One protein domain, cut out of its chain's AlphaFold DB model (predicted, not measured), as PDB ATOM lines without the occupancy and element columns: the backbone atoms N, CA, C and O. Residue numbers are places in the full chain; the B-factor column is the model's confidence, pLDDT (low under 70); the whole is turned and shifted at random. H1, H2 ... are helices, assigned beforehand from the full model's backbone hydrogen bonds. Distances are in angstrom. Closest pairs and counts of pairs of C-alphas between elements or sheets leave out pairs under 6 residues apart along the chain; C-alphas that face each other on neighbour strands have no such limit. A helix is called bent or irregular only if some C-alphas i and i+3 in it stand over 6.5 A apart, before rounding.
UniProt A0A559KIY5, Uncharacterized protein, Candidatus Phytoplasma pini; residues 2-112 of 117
ATOM      1  N   ILE A   2      88.677  33.268   8.321       68.00
ATOM      2  CA  ILE A   2      87.675  32.523   9.119       68.00
ATOM      3  C   ILE A   2      86.809  33.427  10.027       68.00
ATOM      4  O   ILE A   2      85.600  33.229  10.113       68.00
ATOM      5  N   ASN A   3      87.382  34.482  10.624       74.75
ATOM      6  CA  ASN A   3      86.633  35.396  11.504       74.75
ATOM      7  C   ASN A   3      85.470  36.109  10.795       74.75
ATOM      8  O   ASN A   3      84.390  36.222  11.361       74.75
ATOM      9  N   PHE A   4      85.648  36.544   9.544       82.00
ATOM     10  CA  PHE A   4      84.605  37.277   8.817       82.00
ATOM     11  C   PHE A   4      83.369  36.408   8.531       82.00
ATOM     12  O   PHE A   4      82.242  36.868   8.695       82.00
ATOM     13  N   GLN A   5      83.568  35.136   8.171       82.06
ATOM     14  CA  GLN A   5      82.460  34.205   7.932       82.06
ATOM     15  C   GLN A   5      81.680  33.894   9.216       82.06
ATOM     16  O   GLN A   5      80.455  33.817   9.180       82.06
ATOM     17  N   TYR A   6      82.368  33.782  10.354       86.38
ATOM     18  CA  TYR A   6      81.728  33.566  11.651       86.38
ATOM     19  C   TYR A   6      80.834  34.748  12.064       86.38
ATOM     20  O   TYR A   6      79.665  34.550  12.397       86.38
ATOM     21  N   TYR A   7      81.334  35.984  11.948       86.00
ATOM     22  CA  TYR A   7      80.530  37.184  12.222       86.00
ATOM     23  C   TYR A   7      79.352  37.333  11.253       86.00
ATOM     24  O   TYR A   7      78.269  37.739  11.672       86.00
ATOM     25  N   LEU A   8      79.526  36.955   9.982       86.00
ATOM     26  CA  LEU A   8      78.448  36.984   8.993       86.00
ATOM     27  C   LEU A   8      77.307  36.018   9.356       86.00
ATOM     28  O   LEU A   8      76.140  36.377   9.224       86.00
ATOM     29  N   ILE A   9      77.623  34.812   9.840       86.50
ATOM     30  CA  ILE A   9      76.614  33.822  10.251       86.50
ATOM     31  C   ILE A   9      75.830  34.312  11.473       86.50
ATOM     32  O   ILE A   9      74.601  34.228  11.468       86.50
ATOM     33  N   ILE A  10      76.514  34.856  12.486       85.81
ATOM     34  CA  ILE A  10      75.862  35.420  13.681       85.81
ATOM     35  C   ILE A  10      74.940  36.571  13.283       85.81
ATOM     36  O   ILE A  10      73.756  36.551  13.609       85.81
ATOM     37  N   PHE A  11      75.440  37.509  12.477       87.06
ATOM     38  CA  PHE A  11      74.666  38.656  12.010       87.06
ATOM     39  C   PHE A  11      73.413  38.246  11.217       87.06
ATOM     40  O   PHE A  11      72.323  38.786  11.421       87.06
ATOM     41  N   LEU A  12      73.527  37.249  10.332       87.44
ATOM     42  CA  LEU A  12      72.380  36.710   9.597       87.44
ATOM     43  C   LEU A  12      71.376  35.993  10.510       87.44
ATOM     44  O   LEU A  12      70.178  36.008  10.215       87.44
ATOM     45  N   ASN A  13      71.837  35.357  11.590       86.75
ATOM     46  CA  ASN A  13      70.965  34.714  12.567       86.75
ATOM     47  C   ASN A  13      70.204  35.757  13.403       86.75
ATOM     48  O   ASN A  13      68.981  35.669  13.520       86.75
ATOM     49  N   ASP A  14      70.889  36.803  13.867       89.19
ATOM     50  CA  ASP A  14      70.284  37.917  14.608       89.19
ATOM     51  C   ASP A  14      69.223  38.644  13.771       89.19
ATOM     52  O   ASP A  14      68.126  38.933  14.251       89.19
ATOM     53  N   LEU A  15      69.481  38.845  12.472       88.81
ATOM     54  CA  LEU A  15      68.495  39.408  11.545       88.81
ATOM     55  C   LEU A  15      67.252  38.523  11.380       88.81
ATOM     56  O   LEU A  15      66.142  39.047  11.240       88.81
ATOM     57  N   ARG A  16      67.392  37.189  11.383       89.62
ATOM     58  CA  ARG A  16      66.231  36.276  11.329       89.62
ATOM     59  C   ARG A  16      65.411  36.355  12.608       89.62
ATOM     60  O   ARG A  16      64.184  36.413  12.530       89.62
ATOM     61  N   ILE A  17      66.081  36.388  13.756       89.44
ATOM     62  CA  ILE A  17      65.442  36.501  15.065       89.44
ATOM     63  C   ILE A  17      64.677  37.829  15.156       89.44
ATOM     64  O   ILE A  17      63.493  37.835  15.496       89.44
ATOM     65  N   LEU A  18      65.292  38.942  14.745       91.19
ATOM     66  CA  LEU A  18      64.642  40.253  14.705       91.19
ATOM     67  C   LEU A  18      63.405  40.256  13.795       91.19
ATOM     68  O   LEU A  18      62.346  40.727  14.207       91.19
ATOM     69  N   LYS A  19      63.499  39.688  12.583       91.88
ATOM     70  CA  LYS A  19      62.350  39.562  11.668       91.88
ATOM     71  C   LYS A  19      61.213  38.749  12.282       91.88
ATOM     72  O   LYS A  19      60.054  39.130  12.139       91.88
ATOM     73  N   TYR A  20      61.533  37.656  12.971       92.19
ATOM     74  CA  TYR A  20      60.538  36.824  13.643       92.19
ATOM     75  C   TYR A  20      59.797  37.591  14.744       92.19
ATOM     76  O   TYR A  20      58.564  37.567  14.787       92.19
ATOM     77  N   TYR A  21      60.522  38.320  15.599       91.06
ATOM     78  CA  TYR A  21      59.907  39.148  16.638       91.06
ATOM     79  C   TYR A  21      59.104  40.311  16.059       91.06
ATOM     80  O   TYR A  21      58.008  40.582  16.545       91.06
ATOM     81  N   LEU A  22      59.589  40.948  14.989       92.19
ATOM     82  CA  LEU A  22      58.868  42.020  14.304       92.19
ATOM     83  C   LEU A  22      57.548  41.512  13.705       92.19
ATOM     84  O   LEU A  22      56.509  42.143  13.884       92.19
ATOM     85  N   LEU A  23      57.567  40.347  13.050       92.81
ATOM     86  CA  LEU A  23      56.366  39.732  12.482       92.81
ATOM     87  C   LEU A  23      55.359  39.363  13.579       92.81
ATOM     88  O   LEU A  23      54.167  39.650  13.455       92.81
ATOM     89  N   LYS A  24      55.839  38.773  14.682       91.00
ATOM     90  CA  LYS A  24      54.994  38.479  15.843       91.00
ATOM     91  C   LYS A  24      54.391  39.747  16.435       91.00
ATOM     92  O   LYS A  24      53.183  39.776  16.658       91.00
ATOM     93  N   PHE A  25      55.183  40.796  16.633       92.06
ATOM     94  CA  PHE A  25      54.686  42.075  17.131       92.06
ATOM     95  C   PHE A  25      53.592  42.643  16.222       92.06
ATOM     96  O   PHE A  25      52.522  42.996  16.710       92.06
ATOM     97  N   LEU A  26      53.810  42.637  14.903       93.25
ATOM     98  CA  LEU A  26      52.829  43.121  13.934       93.25
ATOM     99  C   LEU A  26      51.525  42.309  13.980       93.25
ATOM    100  O   LEU A  26      50.441  42.886  13.932       93.25
ATOM    101  N   SER A  27      51.618  40.982  14.125       91.12
ATOM    102  CA  SER A  27      50.441  40.110  14.233       91.12
ATOM    103  C   SER A  27      49.628  40.366  15.506       91.12
ATOM    104  O   SER A  27      48.402  40.451  15.449       91.12
ATOM    105  N   VAL A  28      50.299  40.549  16.649       92.69
ATOM    106  CA  VAL A  28      49.637  40.823  17.929       92.69
ATOM    107  C   VAL A  28      49.026  42.220  17.908       92.69
ATOM    108  O   VAL A  28      47.866  42.384  18.273       92.69
ATOM    109  N   PHE A  29      49.764  43.214  17.416       92.38
ATOM    110  CA  PHE A  29      49.272  44.579  17.271       92.38
ATOM    111  C   PHE A  29      48.056  44.649  16.339       92.38
ATOM    112  O   PHE A  29      47.040  45.241  16.698       92.38
ATOM    113  N   GLY A  30      48.113  43.978  15.184       92.06
ATOM    114  CA  GLY A  30      46.988  43.885  14.256       92.06
ATOM    115  C   GLY A  30      45.748  43.263  14.903       92.06
ATOM    116  O   GLY A  30      44.643  43.780  14.737       92.06
ATOM    117  N   LEU A  31      45.927  42.211  15.708       91.81
ATOM    118  CA  LEU A  31      44.833  41.583  16.448       91.81
ATOM    119  C   LEU A  31      44.235  42.524  17.505       91.81
ATOM    120  O   LEU A  31      43.016  42.620  17.610       91.81
ATOM    121  N   VAL A  32      45.064  43.268  18.242       92.38
ATOM    122  CA  VAL A  32      44.594  44.259  19.228       92.38
ATOM    123  C   VAL A  32      43.785  45.368  18.554       92.38
ATOM    124  O   VAL A  32      42.686  45.687  19.009       92.38
ATOM    125  N   VAL A  33      44.279  45.920  17.441       89.44
ATOM    126  CA  VAL A  33      43.562  46.947  16.667       89.44
ATOM    127  C   VAL A  33      42.232  46.403  16.143       89.44
ATOM    128  O   VAL A  33      41.206  47.075  16.243       89.44
ATOM    129  N   PHE A  34      42.217  45.168  15.641       86.06
ATOM    130  CA  PHE A  34      40.997  44.525  15.162       86.06
ATOM    131  C   PHE A  34      39.958  44.335  16.274       86.06
ATOM    132  O   PHE A  34      38.789  44.682  16.099       86.06
ATOM    133  N   VAL A  35      40.378  43.839  17.443       89.06
ATOM    134  CA  VAL A  35      39.497  43.684  18.610       89.06
ATOM    135  C   VAL A  35      38.952  45.040  19.058       89.06
ATOM    136  O   VAL A  35      37.753  45.164  19.312       89.06
ATOM    137  N   TYR A  36      39.794  46.074  19.092       87.75
ATOM    138  CA  TYR A  36      39.371  47.431  19.433       87.75
ATOM    139  C   TYR A  36      38.324  47.977  18.451       87.75
ATOM    140  O   TYR A  36      37.295  48.509  18.871       87.75
ATOM    141  N   LEU A  37      38.528  47.791  17.143       82.75
ATOM    142  CA  LEU A  37      37.553  48.183  16.120       82.75
ATOM    143  C   LEU A  37      36.214  47.458  16.304       82.75
ATOM    144  O   LEU A  37      35.161  48.100  16.266       82.75
ATOM    145  N   MET A  38      36.245  46.146  16.553       79.56
ATOM    146  CA  MET A  38      35.041  45.346  16.792       79.56
ATOM    147  C   MET A  38      34.292  45.771  18.060       79.56
ATOM    148  O   MET A  38      33.061  45.831  18.058       79.56
ATOM    149  N   LEU A  39      35.011  46.131  19.126       86.62
ATOM    150  CA  LEU A  39      34.413  46.667  20.350       86.62
ATOM    151  C   LEU A  39      33.747  48.022  20.103       86.62
ATOM    152  O   LEU A  39      32.585  48.208  20.467       86.62
ATOM    153  N   THR A  40      34.432  48.953  19.438       81.25
ATOM    154  CA  THR A  40      33.873  50.273  19.104       81.25
ATOM    155  C   THR A  40      32.609  50.141  18.250       81.25
ATOM    156  O   THR A  40      31.591  50.771  18.543       81.25
ATOM    157  N   LEU A  41      32.628  49.247  17.257       77.50
ATOM    158  CA  LEU A  41      31.466  48.864  16.449       77.50
ATOM    159  C   LEU A  41      30.303  48.347  17.302       77.50
ATOM    160  O   LEU A  41      29.148  48.748  17.125       77.50
ATOM    161  N   TYR A  42      30.600  47.450  18.238       81.81
ATOM    162  CA  TYR A  42      29.610  46.871  19.132       81.81
ATOM    163  C   TYR A  42      28.948  47.930  20.027       81.81
ATOM    164  O   TYR A  42      27.716  47.975  20.128       81.81
ATOM    165  N   PHE A  43      29.740  48.825  20.627       80.62
ATOM    166  CA  PHE A  43      29.222  49.932  21.432       80.62
ATOM    167  C   PHE A  43      28.408  50.921  20.597       80.62
ATOM    168  O   PHE A  43      27.332  51.336  21.035       80.62
ATOM    169  N   ALA A  44      28.853  51.245  19.379       76.50
ATOM    170  CA  ALA A  44      28.109  52.101  18.459       76.50
ATOM    171  C   ALA A  44      26.727  51.510  18.129       76.50
ATOM    172  O   ALA A  44      25.715  52.203  18.256       76.50
ATOM    173  N   ARG A  45      26.652  50.207  17.811       75.62
ATOM    174  CA  ARG A  45      25.378  49.503  17.566       75.62
ATOM    175  C   ARG A  45      24.452  49.539  18.777       75.62
ATOM    176  O   ARG A  45      23.262  49.821  18.632       75.62
ATOM    177  N   ARG A  46      24.977  49.275  19.978       78.31
ATOM    178  CA  ARG A  46      24.181  49.345  21.215       78.31
ATOM    179  C   ARG A  46      23.648  50.751  21.468       78.31
ATOM    180  O   ARG A  46      22.464  50.900  21.767       78.31
ATOM    181  N   LYS A  47      24.491  51.775  21.310       80.69
ATOM    182  CA  LYS A  47      24.094  53.177  21.483       80.69
ATOM    183  C   LYS A  47      23.012  53.572  20.479       80.69
ATOM    184  O   LYS A  47      22.027  54.185  20.872       80.69
ATOM    185  N   PHE A  48      23.143  53.150  19.224       78.06
ATOM    186  CA  PHE A  48      22.149  53.407  18.184       78.06
ATOM    187  C   PHE A  48      20.780  52.787  18.505       78.06
ATOM    188  O   PHE A  48      19.767  53.481  18.468       78.06
ATOM    189  N   ILE A  49      20.737  51.509  18.903       78.25
ATOM    190  CA  ILE A  49      19.484  50.853  19.319       78.25
ATOM    191  C   ILE A  49      18.880  51.555  20.543       78.25
ATOM    192  O   ILE A  49      17.665  51.728  20.613       78.25
ATOM    193  N   SER A  50      19.717  51.985  21.491       80.31
ATOM    194  CA  SER A  50      19.269  52.738  22.667       80.31
ATOM    195  C   SER A  50      18.601  54.061  22.277       80.31
ATOM    196  O   SER A  50      17.500  54.353  22.742       80.31
ATOM    197  N   ILE A  51      19.208  54.817  21.355       80.62
ATOM    198  CA  ILE A  51      18.636  56.062  20.820       80.62
ATOM    199  C   ILE A  51      17.296  55.786  20.134       80.62
ATOM    200  O   ILE A  51      16.321  56.472  20.425       80.62
ATOM    201  N   LEU A  52      17.213  54.759  19.278       78.06
ATOM    202  CA  LEU A  52      15.955  54.377  18.629       78.06
ATOM    203  C   LEU A  52      14.867  54.033  19.649       78.06
ATOM    204  O   LEU A  52      13.727  54.465  19.498       78.06
ATOM    205  N   LYS A  53      15.211  53.280  20.698       81.88
ATOM    206  CA  LYS A  53      14.270  52.899  21.755       81.88
ATOM    207  C   LYS A  53      13.786  54.113  22.549       81.88
ATOM    208  O   LYS A  53      12.594  54.208  22.819       81.88
ATOM    209  N   SER A  54      14.684  55.038  22.885       81.75
ATOM    210  CA  SER A  54      14.338  56.293  23.561       81.75
ATOM    211  C   SER A  54      13.434  57.162  22.682       81.75
ATOM    212  O   SER A  54      12.345  57.534  23.103       81.75
ATOM    213  N   LYS A  55      13.809  57.383  21.417       79.69
ATOM    214  CA  LYS A  55      13.022  58.178  20.465       79.69
ATOM    215  C   LYS A  55      11.696  57.545  20.073       79.69
ATOM    216  O   LYS A  55      10.801  58.254  19.632       79.69
ATOM    217  N   ARG A  56      11.532  56.232  20.224       80.31
ATOM    218  CA  ARG A  56      10.239  55.560  20.042       80.31
ATOM    219  C   ARG A  56       9.203  55.996  21.079       80.31
ATOM    220  O   ARG A  56       8.034  56.105  20.735       80.31
ATOM    221  N   GLN A  57       9.616  56.262  22.319       79.69
ATOM    222  CA  GLN A  57       8.700  56.703  23.381       79.69
ATOM    223  C   GLN A  57       8.093  58.086  23.099       79.69
ATOM    224  O   GLN A  57       7.042  58.410  23.636       79.69
ATOM    225  N   GLU A  58       8.720  58.868  22.218       81.81
ATOM    226  CA  GLU A  58       8.244  60.184  21.784       81.81
ATOM    227  C   GLU A  58       7.162  60.104  20.677       81.81
ATOM    228  O   GLU A  58       6.698  61.144  20.224       81.81
ATOM    229  N   ASN A  59       6.744  58.901  20.236       78.44
ATOM    230  CA  ASN A  59       5.722  58.678  19.191       78.44
ATOM    231  C   ASN A  59       5.950  59.500  17.901       78.44
ATOM    232  O   ASN A  59       5.015  60.022  17.296       78.44
ATOM    233  N   LEU A  60       7.208  59.619  17.475       82.06
ATOM    234  CA  LEU A  60       7.581  60.385  16.287       82.06
ATOM    235  C   LEU A  60       7.142  59.680  14.988       82.06
ATOM    236  O   LEU A  60       7.103  58.447  14.940       82.06
ATOM    237  N   PRO A  61       6.851  60.437  13.912       81.81
ATOM    238  CA  PRO A  61       6.472  59.864  12.621       81.81
ATOM    239  C   PRO A  61       7.622  59.064  11.994       81.81
ATOM    240  O   PRO A  61       8.797  59.386  12.192       81.81
ATOM    241  N   MET A  62       7.305  58.050  11.175       77.62
ATOM    242  CA  MET A  62       8.322  57.131  10.637       77.62
ATOM    243  C   MET A  62       9.372  57.831   9.749       77.62
ATOM    244  O   MET A  62      10.542  57.438   9.713       77.62
ATOM    245  N   SER A  63       8.983  58.948   9.125       79.19
ATOM    246  CA  SER A  63       9.853  59.848   8.357       79.19
ATOM    247  C   SER A  63      10.990  60.470   9.183       79.19
ATOM    248  O   SER A  63      12.061  60.754   8.642       79.19
ATOM    249  N   TYR A  64      10.810  60.647  10.497       79.06
ATOM    250  CA  TYR A  64      11.859  61.142  11.391       79.06
ATOM    251  C   TYR A  64      12.987  60.118  11.558       79.06
ATOM    252  O   TYR A  64      14.165  60.464  11.461       79.06
ATOM    253  N   TYR A  65      12.646  58.838  11.742       74.75
ATOM    254  CA  TYR A  65      13.653  57.780  11.845       74.75
ATOM    255  C   TYR A  65      14.419  57.625  10.535       74.75
ATOM    256  O   TYR A  65      15.626  57.406  10.562       74.75
ATOM    257  N   LEU A  66      13.764  57.833   9.393       74.19
ATOM    258  CA  LEU A  66      14.427  57.881   8.091       74.19
ATOM    259  C   LEU A  66      15.565  58.898   8.041       74.19
ATOM    260  O   LEU A  66      16.642  58.560   7.562       74.19
ATOM    261  N   LYS A  67      15.386  60.090   8.621       72.81
ATOM    262  CA  LYS A  67      16.460  61.090   8.729       72.81
ATOM    263  C   LYS A  67      17.605  60.623   9.626       72.81
ATOM    264  O   LYS A  67      18.760  60.833   9.277       72.81
ATOM    265  N   ILE A  68      17.309  59.951  10.742       70.19
ATOM    266  CA  ILE A  68      18.336  59.384  11.639       70.19
ATOM    267  C   ILE A  68      19.172  58.322  10.917       70.19
ATOM    268  O   ILE A  68      20.384  58.259  11.093       70.19
ATOM    269  N   PHE A  69      18.520  57.493  10.106       67.19
ATOM    270  CA  PHE A  69      19.159  56.447   9.314       67.19
ATOM    271  C   PHE A  69      19.869  56.992   8.058       67.19
ATOM    272  O   PHE A  69      20.857  56.407   7.624       67.19
ATOM    273  N   ALA A  70      19.390  58.103   7.487       61.00
ATOM    274  CA  ALA A  70      20.023  58.807   6.372       61.00
ATOM    275  C   ALA A  70      21.255  59.611   6.808       61.00
ATOM    276  O   ALA A  70      22.159  59.838   6.005       61.00
ATOM    277  N   PHE A  71      21.314  60.014   8.081       57.84
ATOM    278  CA  PHE A  71      22.501  60.603   8.680       57.84
ATOM    279  C   PHE A  71      23.593  59.531   8.746       57.84
ATOM    280  O   PHE A  71      23.724  58.827   9.745       57.84
ATOM    281  N   LYS A  72      24.356  59.376   7.653       52.75
ATOM    282  CA  LYS A  72      25.589  58.584   7.603       52.75
ATOM    283  C   LYS A  72      26.503  59.168   8.675       52.75
ATOM    284  O   LYS A  72      27.064  60.246   8.463       52.75
ATOM    285  N   PRO A  73      26.634  58.537   9.851       48.53
ATOM    286  CA  PRO A  73      27.559  59.066  10.822       48.53
ATOM    287  C   PRO A  73      28.963  58.847  10.244       48.53
ATOM    288  O   PRO A  73      29.153  58.019   9.352       48.53
ATOM    289  N   VAL A  74      29.945  59.581  10.764       43.75
ATOM    290  CA  VAL A  74      31.372  59.653  10.367       43.75
ATOM    291  C   VAL A  74      32.092  58.280  10.265       43.75
ATOM    292  O   VAL A  74      33.270  58.188   9.960       43.75
ATOM    293  N   PHE A  75      31.380  57.171  10.435       42.91
ATOM    294  CA  PHE A  75      31.799  55.794  10.200       42.91
ATOM    295  C   PHE A  75      32.018  55.408   8.720       42.91
ATOM    296  O   PHE A  75      32.337  54.253   8.447       42.91
ATOM    297  N   CYS A  76      31.913  56.340   7.763       42.28
ATOM    298  CA  CYS A  76      32.241  56.108   6.346       42.28
ATOM    299  C   CYS A  76      33.718  55.751   6.073       42.28
ATOM    300  O   CYS A  76      34.042  55.368   4.955       42.28
ATOM    301  N   PHE A  77      34.613  55.839   7.062       39.41
ATOM    302  CA  PHE A  77      36.039  55.529   6.884       39.41
ATOM    303  C   PHE A  77      36.382  54.031   6.862       39.41
ATOM    304  O   PHE A  77      37.543  53.678   6.671       39.41
ATOM    305  N   LEU A  78      35.410  53.132   7.041       44.75
ATOM    306  CA  LEU A  78      35.642  51.687   7.015       44.75
ATOM    307  C   LEU A  78      34.794  51.030   5.904       44.75
ATOM    308  O   LEU A  78      33.568  51.007   6.018       44.75
ATOM    309  N   PRO A  79      35.409  50.433   4.862       45.94
ATOM    310  CA  PRO A  79      34.706  49.866   3.699       45.94
ATOM    311  C   PRO A  79      33.779  48.676   4.024       45.94
ATOM    312  O   PRO A  79      33.017  48.235   3.174       45.94
ATOM    313  N   PHE A  80      33.783  48.184   5.268       43.75
ATOM    314  CA  PHE A  80      32.872  47.145   5.767       43.75
ATOM    315  C   PHE A  80      31.575  47.691   6.402       43.75
ATOM    316  O   PHE A  80      30.757  46.916   6.899       43.75
ATOM    317  N   TYR A  81      31.354  49.011   6.417       44.84
ATOM    318  CA  TYR A  81      30.182  49.618   7.069       44.84
ATOM    319  C   TYR A  81      28.886  49.593   6.251       44.84
ATOM    320  O   TYR A  81      27.869  50.088   6.739       44.84
ATOM    321  N   SER A  82      28.851  48.913   5.098       44.84
ATOM    322  CA  SER A  82      27.569  48.496   4.510       44.84
ATOM    323  C   SER A  82      26.781  47.584   5.459       44.84
ATOM    324  O   SER A  82      25.570  47.509   5.381       44.84
ATOM    325  N   VAL A  83      27.402  46.958   6.467       43.19
ATOM    326  CA  VAL A  83      26.677  46.133   7.460       43.19
ATOM    327  C   VAL A  83      25.908  46.982   8.496       43.19
ATOM    328  O   VAL A  83      25.115  46.463   9.284       43.19
ATOM    329  N   LEU A  84      26.127  48.300   8.521       47.78
ATOM    330  CA  LEU A  84      25.249  49.266   9.190       47.78
ATOM    331  C   LEU A  84      24.227  49.874   8.221       47.78
ATOM    332  O   LEU A  84      23.491  50.774   8.628       47.78
ATOM    333  N   GLU A  85      24.120  49.354   6.988       49.41
ATOM    334  CA  GLU A  85      22.921  49.531   6.174       49.41
ATOM    335  C   GLU A  85      21.724  49.259   7.064       49.41
ATOM    336  O   GLU A  85      21.681  48.252   7.775       49.41
ATOM    337  N   CYS A  86      20.800  50.214   7.049       54.72
ATOM    338  CA  CYS A  86      19.573  50.295   7.822       54.72
ATOM    339  C   CYS A  86      18.760  49.005   7.710       54.72
ATOM    340  O   CYS A  86      17.780  48.930   6.967       54.72
ATOM    341  N   SER A  87      19.202  47.967   8.411       62.03
ATOM    342  CA  SER A  87      18.583  46.665   8.366       62.03
ATOM    343  C   SER A  87      17.312  46.770   9.200       62.03
ATOM    344  O   SER A  87      17.389  47.222  10.352       62.03
ATOM    345  N   PRO A  88      16.165  46.307   8.678       66.69
ATOM    346  CA  PRO A  88      14.906  46.224   9.420       66.69
ATOM    347  C   PRO A  88      15.054  45.524  10.783       66.69
ATOM    348  O   PRO A  88      14.270  45.748  11.705       66.69
ATOM    349  N   SER A  89      16.105  44.711  10.944       71.94
ATOM    350  CA  SER A  89      16.468  44.056  12.199       71.94
ATOM    351  C   SER A  89      16.738  45.026  13.360       71.94
ATOM    352  O   SER A  89      16.425  44.685  14.502       71.94
ATOM    353  N   HIS A  90      17.260  46.234  13.117       74.19
ATOM    354  CA  HIS A  90      17.498  47.226  14.175       74.19
ATOM    355  C   HIS A  90      16.190  47.825  14.702       74.19
ATOM    356  O   HIS A  90      16.026  47.954  15.914       74.19
ATOM    357  N   LEU A  91      15.235  48.110  13.811       75.56
ATOM    358  CA  LEU A  91      13.889  48.553  14.184       75.56
ATOM    359  C   LEU A  91      13.145  47.449  14.946       75.56
ATOM    360  O   LEU A  91      12.562  47.705  15.997       75.56
ATOM    361  N   ARG A  92      13.264  46.193  14.499       80.19
ATOM    362  CA  ARG A  92      12.708  45.044  15.228       80.19
ATOM    363  C   ARG A  92      13.302  44.912  16.634       80.19
ATOM    364  O   ARG A  92      12.562  44.704  17.588       80.19
ATOM    365  N   LYS A  93      14.619  45.100  16.792       79.75
ATOM    366  CA  LYS A  93      15.298  45.101  18.107       79.75
ATOM    367  C   LYS A  93      14.917  46.295  18.988       79.75
ATOM    368  O   LYS A  93      14.904  46.160  20.207       79.75
ATOM    369  N   ALA A  94      14.584  47.441  18.397       76.88
ATOM    370  CA  ALA A  94      14.023  48.592  19.109       76.88
ATOM    371  C   ALA A  94      12.521  48.420  19.450       76.88
ATOM    372  O   ALA A  94      11.937  49.235  20.169       76.88
ATOM    373  N   GLY A  95      11.905  47.326  18.987       81.81
ATOM    374  CA  GLY A  95      10.550  46.900  19.327       81.81
ATOM    375  C   GLY A  95       9.447  47.490  18.448       81.81
ATOM    376  O   GLY A  95       8.282  47.392  18.833       81.81
ATOM    377  N   PHE A  96       9.782  48.109  17.314       83.88
ATOM    378  CA  PHE A  96       8.788  48.586  16.345       83.88
ATOM    379  C   PHE A  96       7.926  47.424  15.830       83.88
ATOM    380  O   PHE A  96       8.413  46.298  15.688       83.88
ATOM    381  N   SER A  97       6.645  47.692  15.558       87.25
ATOM    382  CA  SER A  97       5.735  46.686  15.001       87.25
ATOM    383  C   SER A  97       6.089  46.359  13.548       87.25
ATOM    384  O   SER A  97       6.720  47.154  12.849       87.25
ATOM    385  N   SER A  98       5.636  45.205  13.053       85.00
ATOM    386  CA  SER A  98       5.830  44.825  11.647       85.00
ATOM    387  C   SER A  98       5.250  45.856  10.671       85.00
ATOM    388  O   SER A  98       5.874  46.116   9.649       85.00
ATOM    389  N   SER A  99       4.116  46.488  11.011       85.88
ATOM    390  CA  SER A  99       3.490  47.542  10.200       85.88
ATOM    391  C   SER A  99       4.346  48.813  10.114       85.88
ATOM    392  O   SER A  99       4.551  49.344   9.026       85.88
ATOM    393  N   GLN A 100       4.924  49.253  11.236       82.69
ATOM    394  CA  GLN A 100       5.849  50.393  11.269       82.69
ATOM    395  C   GLN A 100       7.128  50.091  10.485       82.69
ATOM    396  O   GLN A 100       7.654  50.939   9.771       82.69
ATOM    397  N   ILE A 101       7.634  48.859  10.585       83.81
ATOM    398  CA  ILE A 101       8.811  48.428   9.828       83.81
ATOM    399  C   ILE A 101       8.514  48.421   8.324       83.81
ATOM    400  O   ILE A 101       9.344  48.903   7.557       83.81
ATOM    401  N   SER A 102       7.351  47.924   7.886       82.44
ATOM    402  CA  SER A 102       6.970  47.974   6.468       82.44
ATOM    403  C   SER A 102       6.803  49.402   5.955       82.44
ATOM    404  O   SER A 102       7.238  49.688   4.845       82.44
ATOM    405  N   GLU A 103       6.254  50.304   6.773       83.31
ATOM    406  CA  GLU A 103       6.135  51.730   6.450       83.31
ATOM    407  C   GLU A 103       7.513  52.393   6.310       83.31
ATOM    408  O   GLU A 103       7.772  53.145   5.376       83.31
ATOM    409  N   PHE A 104       8.458  52.067   7.189       82.19
ATOM    410  CA  PHE A 104       9.832  52.543   7.047       82.19
ATOM    411  C   PHE A 104      10.495  52.039   5.768       82.19
ATOM    412  O   PHE A 104      11.219  52.784   5.113       82.19
ATOM    413  N   ILE A 105      10.267  50.772   5.417       79.12
ATOM    414  CA  ILE A 105      10.819  50.174   4.204       79.12
ATOM    415  C   ILE A 105      10.239  50.862   2.964       79.12
ATOM    416  O   ILE A 105      11.009  51.247   2.086       79.12
ATOM    417  N   SER A 106       8.919  51.061   2.897       82.00
ATOM    418  CA  SER A 106       8.282  51.735   1.761       82.00
ATOM    419  C   SER A 106       8.771  53.175   1.613       82.00
ATOM    420  O   SER A 106       9.168  53.570   0.518       82.00
ATOM    421  N   LEU A 107       8.846  53.927   2.716       78.69
ATOM    422  CA  LEU A 107       9.366  55.293   2.716       78.69
ATOM    423  C   LEU A 107      10.850  55.341   2.316       78.69
ATOM    424  O   LEU A 107      11.257  56.236   1.578       78.69
ATOM    425  N   LYS A 108      11.663  54.368   2.753       72.00
ATOM    426  CA  LYS A 108      13.075  54.268   2.360       72.00
ATOM    427  C   LYS A 108      13.199  54.086   0.850       72.00
ATOM    428  O   LYS A 108      13.949  54.835   0.232       72.00
ATOM    429  N   TYR A 109      12.453  53.158   0.254       69.50
ATOM    430  CA  TYR A 109      12.478  52.938  -1.196       69.50
ATOM    431  C   TYR A 109      11.916  54.117  -1.998       69.50
ATOM    432  O   TYR A 109      12.430  54.395  -3.072       69.50
ATOM    433  N   GLN A 110      10.933  54.853  -1.470       69.19
ATOM    434  CA  GLN A 110      10.462  56.097  -2.091       69.19
ATOM    435  C   GLN A 110      11.495  57.231  -2.027       69.19
ATOM    436  O   GLN A 110      11.546  58.056  -2.929       69.19
ATOM    437  N   SER A 111      12.314  57.282  -0.971       60.94
ATOM    438  CA  SER A 111      13.365  58.299  -0.807       60.94
ATOM    439  C   SER A 111      14.675  57.992  -1.546       60.94
ATOM    440  O   SER A 111      15.542  58.859  -1.625       60.94
ATOM    441  N   PHE A 112      14.837  56.774  -2.074       52.88
ATOM    442  CA  PHE A 112      15.952  56.407  -2.947       52.88
ATOM    443  C   PHE A 112      15.660  56.893  -4.374       52.88
ATOM    444  O   PHE A 112      15.253  56.130  -5.245       52.88
TER     445      PHE A 112
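What this domain is: This is residues 2 to 112 of the 117 residues of an uncharacterized protein of Candidatus Phytoplasma pini (UniProt A0A559KIY5). One very long helix, H1, forms a straight arm, and at its far end five short helices, H2 to H6, make a small head; residues 2 to 36 of H1 stick out free. After H1 the chain folds back through H2, loops through H3 and H4, and returns through H5 to H6, which crosses H2. The printed part has 111 residues with six named helices, H1 to H6 in chain order, and no named strand: all helix. It is extended, with a radius of gyration of the C-alphas of 25.4 A and spans of 86 by 26 by 21 A.

How they stand to each other: H1, residues 2 to 56, touches H5, residues 88 to 93, with residues 49 to 52 alone; the closest C-alphas, of Ile 49 and His 90, are 6.6 A apart, and the lines are about perpendicular at 76 degrees. H2, residues 62 to 70, is close to but not clearly touching H1, at a shallow tilt of 15 degrees, opposite ways; the closest C-alphas, of Leu 52 and Tyr 65, are 7.9 A apart. H6, residues 98 to 111, touches H2 at a steep tilt of 59 degrees, the same way, closest at the C-alphas of Met 62 and Phe 104, 6.0 A. H5 and H6 form a helical hairpin, only just at a steep tilt, 37 degrees, closest at the C-alphas of Pro 88 and Ile 101, 6.5 A. H3, residues 74 to 77, and H4, residues 81 to 84, touch no helix. In H1, H2, H5 and H6 every O i to N i+4 pair is within hydrogen-bond range; H3 and H4 are too short for such a pair.

Where its parts are: H1 runs 81.5 A from C-alpha 2 at (87.675, 32.523, 9.119) to C-alpha 56 at (10.239, 55.560, 20.042). H2 measures 12.6 A, and H6 19.8 A, ending at C-alpha 111 at (13.365, 58.299, -0.807). H3 is irregular, with C-alphas 74 and 77 7.1 A apart.

The domain as a whole: The two C-alphas farthest apart, of Ile 2 and Asn 59, are 86.6 A apart. Without residues 2 to 36 the body spans 34 by 27 by 17 A. The printed part has no cut, and the five links are tight. Confidence is low, with pLDDT under 70, at residue 2, residues 69 to 88 and residues 109 to 112.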